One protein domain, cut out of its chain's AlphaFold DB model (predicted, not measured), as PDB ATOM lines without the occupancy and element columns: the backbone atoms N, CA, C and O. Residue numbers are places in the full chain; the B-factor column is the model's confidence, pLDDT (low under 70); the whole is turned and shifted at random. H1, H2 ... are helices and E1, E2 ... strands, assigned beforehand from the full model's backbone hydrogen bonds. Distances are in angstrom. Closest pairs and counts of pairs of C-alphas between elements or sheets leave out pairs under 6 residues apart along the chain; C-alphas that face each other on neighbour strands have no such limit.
ATOM      1  N   GLY A  35     -17.733  19.966 -27.079       60.72
ATOM      2  CA  GLY A  35     -17.480  19.132 -25.886       60.72
ATOM      3  C   GLY A  35     -18.611  18.178 -25.455       60.72
ATOM      4  O   GLY A  35     -18.600  17.684 -24.332       60.72
ATOM      5  N   ILE A  36     -19.577  17.908 -26.334       66.56
ATOM      6  CA  ILE A  36     -20.708  17.006 -26.143       66.56
ATOM      7  C   ILE A  36     -20.326  15.609 -26.627       66.56
ATOM      8  O   ILE A  36     -20.026  15.401 -27.804       66.56
ATOM      9  N   ARG A  37     -20.366  14.632 -25.722       71.38
ATOM     10  CA  ARG A  37     -20.057  13.235 -26.039       71.38
ATOM     11  C   ARG A  37     -21.360  12.454 -26.244       71.38
ATOM     12  O   ARG A  37     -22.210  12.476 -25.343       71.38
ATOM     13  N   PRO A  38     -21.523  11.743 -27.378       66.31
ATOM     14  CA  PRO A  38     -22.625  10.801 -27.554       66.31
ATOM     15  C   PRO A  38     -22.595   9.757 -26.434       66.31
ATOM     16  O   PRO A  38     -21.545   9.172 -26.151       66.31
ATOM     17  N   GLY A  39     -23.723   9.560 -25.756       58.88
ATOM     18  CA  GLY A  39     -23.812   8.624 -24.642       58.88
ATOM     19  C   GLY A  39     -24.106   7.206 -25.126       58.88
ATOM     20  O   GLY A  39     -25.234   6.944 -25.508       58.88
ATOM     21  N   ILE A  40     -23.105   6.316 -25.025       55.97
ATOM     22  CA  ILE A  40     -23.163   4.838 -25.114       55.97
ATOM     23  C   ILE A  40     -23.714   4.247 -26.439       55.97
ATOM     24  O   ILE A  40     -24.541   4.813 -27.137       55.97
ATOM     25  N   ALA A  41     -23.152   3.090 -26.811       48.84
ATOM     26  CA  ALA A  41     -23.299   2.412 -28.098       48.84
ATOM     27  C   ALA A  41     -24.761   2.258 -28.579       48.84
ATOM     28  O   ALA A  41     -25.636   1.977 -27.758       48.84
ATOM     29  N   PRO A  42     -25.005   2.287 -29.908       51.78
ATOM     30  CA  PRO A  42     -26.335   2.190 -30.536       51.78
ATOM     31  C   PRO A  42     -27.136   0.909 -30.217       51.78
ATOM     32  O   PRO A  42     -28.263   0.759 -30.678       51.78
ATOM     33  N   ASN A  43     -26.583  -0.003 -29.407       46.00
ATOM     34  CA  ASN A  43     -27.143  -1.314 -29.081       46.00
ATOM     35  C   ASN A  43     -27.460  -1.490 -27.580       46.00
ATOM     36  O   ASN A  43     -27.949  -2.546 -27.182       46.00
ATOM     37  N   ILE A  44     -27.178  -0.495 -26.729       48.34
ATOM     38  CA  ILE A  44     -27.564  -0.516 -25.309       48.34
ATOM     39  C   ILE A  44     -28.869   0.261 -25.156       48.34
ATOM     40  O   ILE A  44     -28.911   1.482 -25.024       48.34
ATOM     41  N   LYS A  45     -29.971  -0.489 -25.200       52.69
ATOM     42  CA  LYS A  45     -31.305   0.016 -24.894       52.69
ATOM     43  C   LYS A  45     -31.415   0.171 -23.378       52.69
ATOM     44  O   LYS A  45     -31.779  -0.777 -22.685       52.69
ATOM     45  N   PHE A  46     -31.102   1.356 -22.853       48.09
ATOM     46  CA  PHE A  46     -31.580   1.717 -21.520       48.09
ATOM     47  C   PHE A  46     -33.110   1.695 -21.573       48.09
ATOM     48  O   PHE A  46     -33.737   2.480 -22.281       48.09
ATOM     49  N   GLY A  47     -33.713   0.730 -20.880       53.31
ATOM     50  CA  GLY A  47     -35.153   0.680 -20.692       53.31
ATOM     51  C   GLY A  47     -35.607   1.929 -19.943       53.31
ATOM     52  O   GLY A  47     -35.402   2.039 -18.740       53.31
ATOM     53  N   GLY A  48     -36.216   2.860 -20.670       46.38
ATOM     54  CA  GLY A  48     -36.885   4.042 -20.146       46.38
ATOM     55  C   GLY A  48     -37.773   4.611 -21.245       46.38
ATOM     56  O   GLY A  48     -37.283   5.077 -22.269       46.38
ATOM     57  N   SER A  49     -39.090   4.499 -21.089       57.19
ATOM     58  CA  SER A  49     -40.075   4.991 -22.054       57.19
ATOM     59  C   SER A  49     -40.041   6.520 -22.124       57.19
ATOM     60  O   SER A  49     -40.566   7.185 -21.234       57.19
ATOM     61  N   GLY A  50     -39.443   7.077 -23.175       49.28
ATOM     62  CA  GLY A  50     -39.335   8.524 -23.382       49.28
ATOM     63  C   GLY A  50     -39.956   9.021 -24.688       49.28
ATOM     64  O   GLY A  50     -39.388   9.915 -25.287       49.28
ATOM     65  N   SER A  51     -41.092   8.445 -25.111       50.25
ATOM     66  CA  SER A  51     -41.879   8.756 -26.326       50.25
ATOM     67  C   SER A  51     -41.157   8.618 -27.674       50.25
ATOM     68  O   SER A  51     -40.002   8.973 -27.839       50.25
ATOM     69  N   TYR A  52     -41.897   8.150 -28.681       45.75
ATOM     70  CA  TYR A  52     -41.498   8.240 -30.085       45.75
ATOM     71  C   TYR A  52     -41.214   9.706 -30.452       45.75
ATOM     72  O   TYR A  52     -42.036  10.570 -30.110       45.75
ATOM     73  N   PRO A  53     -40.116  10.002 -31.168       57.41
ATOM     74  CA  PRO A  53     -39.083   9.092 -31.696       57.41
ATOM     75  C   PRO A  53     -38.005   8.733 -30.654       57.41
ATOM     76  O   PRO A  53     -37.789   9.507 -29.736       57.41
ATOM     77  N   ASP A  54     -37.292   7.608 -30.801       63.12
ATOM     78  CA  ASP A  54     -36.100   7.297 -29.988       63.12
ATOM     79  C   ASP A  54     -35.068   8.442 -30.093       63.12
ATOM     80  O   ASP A  54     -34.319   8.547 -31.068       63.12
ATOM     81  N   LEU A  55     -35.077   9.360 -29.122       75.06
ATOM     82  CA  LEU A  55     -34.226  10.548 -29.138       75.06
ATOM     83  C   LEU A  55     -32.798  10.190 -28.683       75.06
ATOM     84  O   LEU A  55     -32.639   9.465 -27.696       75.06
ATOM     85  N   PRO A  56     -31.743  10.713 -29.339       82.62
ATOM     86  CA  PRO A  56     -30.366  10.443 -28.940       82.62
ATOM     87  C   PRO A  56     -30.071  11.002 -27.549       82.62
ATOM     88  O   PRO A  56     -30.291  12.190 -27.292       82.62
ATOM     89  N   TRP A  57     -29.509  10.162 -26.680       87.12
ATOM     90  CA  TRP A  57     -28.947  10.601 -25.410       87.12
ATOM     91  C   TRP A  57     -27.546  11.181 -25.607       87.12
ATOM     92  O   TRP A  57     -26.688  10.626 -26.299       87.12
ATOM     93  N   VAL A  58     -27.304  12.306 -24.954       88.75
ATOM     94  CA  VAL A  58     -26.036  13.028 -24.963       88.75
ATOM     95  C   VAL A  58     -25.583  13.307 -23.543       88.75
ATOM     96  O   VAL A  58     -26.387  13.403 -22.613       88.75
ATOM     97  N   SER A  59     -24.275  13.448 -23.382       89.75
ATOM     98  CA  SER A  59     -23.649  13.776 -22.109       89.75
ATOM     99  C   SER A  59     -22.644  14.901 -22.291       89.75
ATOM    100  O   SER A  59     -22.016  15.028 -23.345       89.75
ATOM    101  N   THR A  60     -22.483  15.715 -21.259       91.19
ATOM    102  CA  THR A  60     -21.409  16.704 -21.202       91.19
ATOM    103  C   THR A  60     -20.882  16.792 -19.787       91.19
ATOM    104  O   THR A  60     -21.640  16.675 -18.822       91.19
ATOM    105  N   THR A  61     -19.579  16.997 -19.669       89.81
ATOM    106  CA  THR A  61     -18.890  17.135 -18.389       89.81
ATOM    107  C   THR A  61     -18.401  18.566 -18.264       89.81
ATOM    108  O   THR A  61     -17.750  19.078 -19.174       89.81
ATOM    109  N   GLY A  62     -18.751  19.221 -17.159       86.94
ATOM    110  CA  GLY A  62     -18.309  20.577 -16.875       86.94
ATOM    111  C   GLY A  62     -16.796  20.682 -16.739       86.94
ATOM    112  O   GLY A  62     -16.116  19.726 -16.366       86.94
ATOM    113  N   THR A  63     -16.271  21.869 -17.012       79.00
ATOM    114  CA  THR A  63     -14.837  22.155 -16.898       79.00
ATOM    115  C   THR A  63     -14.527  22.691 -15.501       79.00
ATOM    116  O   THR A  63     -15.154  23.650 -15.060       79.00
ATOM    117  N   GLY A  64     -13.545  22.102 -14.815       71.62
ATOM    118  CA  GLY A  64     -13.085  22.535 -13.489       71.62
ATOM    119  C   GLY A  64     -13.238  21.458 -12.407       71.62
ATOM    120  O   GLY A  64     -13.833  20.412 -12.659       71.62
ATOM    121  N   PRO A  65     -12.710  21.690 -11.191       71.25
ATOM    122  CA  PRO A  65     -12.721  20.701 -10.106       71.25
ATOM    123  C   PRO A  65     -14.134  20.350  -9.610       71.25
ATOM    124  O   PRO A  65     -14.329  19.278  -9.053       71.25
ATOM    125  N   ASN A  66     -15.110  21.231  -9.855       72.00
ATOM    126  CA  ASN A  66     -16.529  21.030  -9.541       72.00
ATOM    127  C   ASN A  66     -17.374  20.736 -10.794       72.00
ATOM    128  O   ASN A  66     -18.598  20.839 -10.752       72.00
ATOM    129  N   GLY A  67     -16.740  20.432 -11.932       72.31
ATOM    130  CA  GLY A  67     -17.454  20.093 -13.156       72.31
ATOM    131  C   GLY A  67     -18.275  18.822 -12.958       72.31
ATOM    132  O   GLY A  67     -17.725  17.771 -12.625       72.31
ATOM    133  N   ARG A  68     -19.591  18.899 -13.174       84.25
ATOM    134  CA  ARG A  68     -20.466  17.723 -13.116       84.25
ATOM    135  C   ARG A  68     -20.718  17.167 -14.508       84.25
ATOM    136  O   ARG A  68     -20.698  17.898 -15.496       84.25
ATOM    137  N   THR A  69     -20.972  15.864 -14.594       88.94
ATOM    138  CA  THR A  69     -21.479  15.263 -15.832       88.94
ATOM    139  C   THR A  69     -22.995  15.305 -15.815       88.94
ATOM    140  O   THR A  69     -23.615  14.770 -14.900       88.94
ATOM    141  N   ILE A  70     -23.582  15.931 -16.826       90.25
ATOM    142  CA  ILE A  70     -25.030  15.984 -17.019       90.25
ATOM    143  C   ILE A  70     -25.412  15.200 -18.274       90.25
ATOM    144  O   ILE A  70     -24.619  15.067 -19.212       90.25
ATOM    145  N   LEU A  71     -26.638  14.683 -18.284       90.81
ATOM    146  CA  LEU A  71     -27.217  13.918 -19.385       90.81
ATOM    147  C   LEU A  71     -28.409  14.676 -19.976       90.81
ATOM    148  O   LEU A  71     -29.049  15.476 -19.292       90.81
ATOM    149  N   GLY A  72     -28.731  14.416 -21.236       91.25
ATOM    150  CA  GLY A  72     -29.917  14.970 -21.876       91.25
ATOM    151  C   GLY A  72     -30.280  14.238 -23.157       91.25
ATOM    152  O   GLY A  72     -29.515  13.403 -23.634       91.25
ATOM    153  N   VAL A  73     -31.439  14.570 -23.720       90.69
ATOM    154  CA  VAL A  73     -31.897  14.044 -25.014       90.69
ATOM    155  C   VAL A  73     -31.954  15.157 -26.050       90.69
ATOM    156  O   VAL A  73     -32.525  16.222 -25.804       90.69
ATOM    157  N   THR A  74     -31.347  14.934 -27.213       88.62
ATOM    158  CA  THR A  74     -31.384  15.895 -28.327       88.62
ATOM    159  C   THR A  74     -32.643  15.716 -29.160       88.62
ATOM    160  O   THR A  74     -33.034  14.588 -29.436       88.62
ATOM    161  N   TYR A  75     -33.227  16.805 -29.650       85.38
ATOM    162  CA  TYR A  75     -34.325  16.773 -30.615       85.38
ATOM    163  C   TYR A  75     -34.231  17.947 -31.602       85.38
ATOM    164  O   TYR A  75     -33.575  18.961 -31.339       85.38
ATOM    165  N   ASN A  76     -34.895  17.822 -32.754       85.56
ATOM    166  CA  ASN A  76     -34.922  18.873 -33.768       85.56
ATOM    167  C   ASN A  76     -36.030  19.904 -33.471       85.56
ATOM    168  O   ASN A  76     -37.206  19.568 -33.360       85.56
ATOM    169  N   PHE A  77     -35.645  21.172 -33.368       82.56
ATOM    170  CA  PHE A  77     -36.486  22.352 -33.184       82.56
ATOM    171  C   PHE A  77     -36.524  23.188 -34.482       82.56
ATOM    172  O   PHE A  77     -36.139  24.359 -34.517       82.56
ATOM    173  N   GLY A  78     -36.964  22.586 -35.587       82.56
ATOM    174  CA  GLY A  78     -37.166  23.262 -36.871       82.56
ATOM    175  C   GLY A  78     -36.418  22.596 -38.022       82.56
ATOM    176  O   GLY A  78     -36.201  21.395 -38.033       82.56
ATOM    177  N   ARG A  79     -36.053  23.370 -39.049       81.88
ATOM    178  CA  ARG A  79     -35.410  22.797 -40.243       81.88
ATOM    179  C   ARG A  79     -33.944  22.416 -40.016       81.88
ATOM    180  O   ARG A  79     -33.500  21.455 -40.616       81.88
ATOM    181  N   ASN A  80     -33.222  23.133 -39.148       83.25
ATOM    182  CA  ASN A  80     -31.782  22.940 -38.905       83.25
ATOM    183  C   ASN A  80     -31.355  23.418 -37.503       83.25
ATOM    184  O   ASN A  80     -30.288  24.004 -37.341       83.25
ATOM    185  N   LYS A  81     -32.218  23.290 -36.494       85.62
ATOM    186  CA  LYS A  81     -31.910  23.764 -35.137       85.62
ATOM    187  C   LYS A  81     -32.119  22.618 -34.176       85.62
ATOM    188  O   LYS A  81     -33.208  22.071 -34.138       85.62
ATOM    189  N   VAL A  82     -31.115  22.275 -33.386       86.31
ATOM    190  CA  VAL A  82     -31.238  21.227 -32.371       86.31
ATOM    191  C   VAL A  82     -31.389  21.850 -30.991       86.31
ATOM    192  O   VAL A  82     -30.841  22.917 -30.712       86.31
ATOM    193  N   LYS A  83     -32.154  21.187 -30.131       89.75
ATOM    194  CA  LYS A  83     -32.268  21.506 -28.709       89.75
ATOM    195  C   LYS A  83     -32.045  20.244 -27.889       89.75
ATOM    196  O   LYS A  83     -32.201  19.136 -28.396       89.75
ATOM    197  N   ILE A  84     -31.676  20.432 -26.631       90.94
ATOM    198  CA  ILE A  84     -31.450  19.366 -25.661       90.94
ATOM    199  C   ILE A  84     -32.438  19.558 -24.520       90.94
ATOM    200  O   ILE A  84     -32.519  20.647 -23.953       90.94
ATOM    201  N   MET A  85     -33.179  18.511 -24.176       90.94
ATOM    202  CA  MET A  85     -33.867  18.443 -22.891       90.94
ATOM    203  C   MET A  85     -32.879  17.892 -21.863       90.94
ATOM    204  O   MET A  85     -32.426  16.752 -21.977       90.94
ATOM    205  N   CYS A  86     -32.508  18.718 -20.887       90.69
ATOM    206  CA  CYS A  86     -31.570  18.347 -19.834       90.69
ATOM    207  C   CYS A  86     -32.249  17.442 -18.794       90.69
ATOM    208  O   CYS A  86     -33.297  17.799 -18.257       90.69
ATOM    209  N   ALA A  87     -31.629  16.313 -18.446       89.00
ATOM    210  CA  ALA A  87     -32.155  15.368 -17.458       89.00
ATOM    211  C   ALA A  87     -32.009  15.848 -16.001       89.00
ATOM    212  O   ALA A  87     -32.538  15.209 -15.099       89.00
ATOM    213  N   CYS A  88     -31.317  16.969 -15.753       84.69
ATOM    214  CA  CYS A  88     -31.205  17.539 -14.409       84.69
ATOM    215  C   CYS A  88     -32.557  18.058 -13.896       84.69
ATOM    216  O   CYS A  88     -32.969  17.714 -12.794       84.69
ATOM    217  N   HIS A  89     -33.247  18.875 -14.702       84.44
ATOM    218  CA  HIS A  89     -34.496  19.552 -14.313       84.44
ATOM    219  C   HIS A  89     -35.562  19.569 -15.427       84.44
ATOM    220  O   HIS A  89     -36.606  20.194 -15.270       84.44
ATOM    221  N   GLY A  90     -35.316  18.908 -16.565       85.62
ATOM    222  CA  GLY A  90     -36.251  18.863 -17.697       85.62
ATOM    223  C   GLY A  90     -36.259  20.117 -18.580       85.62
ATOM    224  O   GLY A  90     -37.186  20.315 -19.359       85.62
ATOM    225  N   THR A  91     -35.252  20.989 -18.480       85.44
ATOM    226  CA  THR A  91     -35.211  22.258 -19.226       85.44
ATOM    227  C   THR A  91     -34.728  22.070 -20.665       85.44
ATOM    228  O   THR A  91     -33.776  21.332 -20.925       85.44
ATOM    229  N   HIS A  92     -35.355  22.787 -21.601       91.19
ATOM    230  CA  HIS A  92     -34.982  22.806 -23.014       91.19
ATOM    231  C   HIS A  92     -33.927  23.882 -23.283       91.19
ATOM    232  O   HIS A  92     -34.234  25.075 -23.264       91.19
ATOM    233  N   ILE A  93     -32.709  23.467 -23.600       90.06
ATOM    234  CA  ILE A  93     -31.558  24.357 -23.786       90.06
ATOM    235  C   ILE A  93     -30.828  24.065 -25.103       90.06
ATOM    236  O   ILE A  93     -31.081  23.048 -25.755       90.06
ATOM    237  N   THR A  94     -29.974  24.982 -25.557       91.44
ATOM    238  CA  THR A  94     -29.136  24.749 -26.746       91.44
ATOM    239  C   THR A  94     -27.898  23.922 -26.373       91.44
ATOM    240  O   THR A  94     -27.559  23.843 -25.192       91.44
ATOM    241  N   PRO A  95     -27.206  23.284 -27.336       90.75
ATOM    242  CA  PRO A  95     -25.988  22.514 -27.054       90.75
ATOM    243  C   PRO A  95     -24.893  23.304 -26.323       90.75
ATOM    244  O   PRO A  95     -24.219  22.781 -25.431       90.75
ATOM    245  N   GLU A  96     -24.742  24.583 -26.661       90.56
ATOM    246  CA  GLU A  96     -23.773  25.483 -26.033       90.56
ATOM    247  C   GLU A  96     -24.139  25.726 -24.566       90.56
ATOM    248  O   GLU A  96     -23.283  25.668 -23.683       90.56
ATOM    249  N   GLU A  97     -25.431  25.931 -24.305       89.31
ATOM    250  CA  GLU A  97     -25.963  26.134 -22.961       89.31
ATOM    251  C   GLU A  97     -25.890  24.851 -22.124       89.31
ATOM    252  O   GLU A  97     -25.542  24.898 -20.950       89.31
ATOM    253  N   PHE A  98     -26.101  23.681 -22.731       90.56
ATOM    254  CA  PHE A  98     -25.925  22.386 -22.068       90.56
ATOM    255  C   PHE A  98     -24.485  22.200 -21.563       90.56
ATOM    256  O   PHE A  98     -24.279  21.804 -20.419       90.56
ATOM    257  N   THR A  99     -23.476  22.586 -22.348       89.31
ATOM    258  CA  THR A  99     -22.067  22.519 -21.908       89.31
ATOM    259  C   THR A  99     -21.797  23.432 -20.704       89.31
ATOM    260  O   THR A  99     -21.130  23.038 -19.743       89.31
ATOM    261  N   ARG A 100     -22.341  24.655 -20.725       87.56
ATOM    262  CA  ARG A 100     -22.191  25.630 -19.628       87.56
ATOM    263  C   ARG A 100     -22.925  25.186 -18.364       87.56
ATOM    264  O   ARG A 100     -22.360  25.282 -17.277       87.56
ATOM    265  N   HIS A 101     -24.109  24.599 -18.516       88.31
ATOM    266  CA  HIS A 101     -24.917  24.049 -17.427       88.31
ATOM    267  C   HIS A 101     -24.207  22.933 -16.642       88.31
ATOM    268  O   HIS A 101     -24.497  22.693 -15.473       88.31
ATOM    269  N   ALA A 102     -23.255  22.243 -17.268       87.56
ATOM    270  CA  ALA A 102     -22.446  21.221 -16.610       87.56
ATOM    271  C   ALA A 102     -21.335  21.805 -15.726       87.56
ATOM    272  O   ALA A 102     -20.849  21.138 -14.813       87.56
TER     273      ALA A 102
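Overview. This is residues 35 to 102 of the 129 residues of the protein "TDBD domain-containing protein" of Triticum turgidum subsp. durum (UniProt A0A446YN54). A strongly twisted, curled sheet of four strands has one short helix, H1, packed over one face, and a long loop, residues 39 to 56, swings out between the first two strands, with residues 43 to 49 sticking out free. The printed part has 68 residues, with E1, E2, E3, E4 and H1 in that order along it. The sheet's order is E1 - E2 - E3 - E4, all antiparallel; the class is mixed, helices and strands, with under half of the residues in named elements. The whole is compact, with a radius of gyration of the C-alphas of 12.2 A and spans of 36 by 29 by 20 A.

Along the chain. Find C-alpha 36 at (-20.708, 17.006, -26.143), where E1 begins its run to residue 38. Next come E2, residues 57 to 61, 13.9 A long, and E3, residues 69 to 76, 22.7 A. E4, residues 82 to 86, covers 12.9 A, and H1, residues 95 to 102, covers 11.1 A and ends at C-alpha 102 at (-22.446, 21.221, -16.610).

Arrangement. Look first at the meander E1 E2 E3 E4, each strand the antiparallel neighbour of the one before, with each successive pair a hairpin. N 37 and O 59 are 2.9 A apart between E1 and E2, N 58 and O 72 2.8 A between E2 and E3, and N 75 and O 83 2.8 A between E3 and E4, each within hydrogen-bond range. H1 is on the sheet at a height of 7.3 A and runs slantwise to the strands, at 46 degrees to E2 on the local plane. It lies over E2, and only just not over E3: 4 of its C-alphas fall on E2 and 2 on E3. The closest C-alphas of E2 and H1 are those of Thr 61 and Ala 102, 5.7 A. In H1 every O i to N i+4 pair is within hydrogen-bond range. E1 is apart from E3 and E4.

Size, cuts and confidence. The two C-alphas farthest apart are those of Pro 65 and Arg 79, 37.8 A. The printed part has no cut, and the link from E1 to E2, 18 residues, is long. Look for pLDDT under 70 at residues 35 to 36 and 38 to 54.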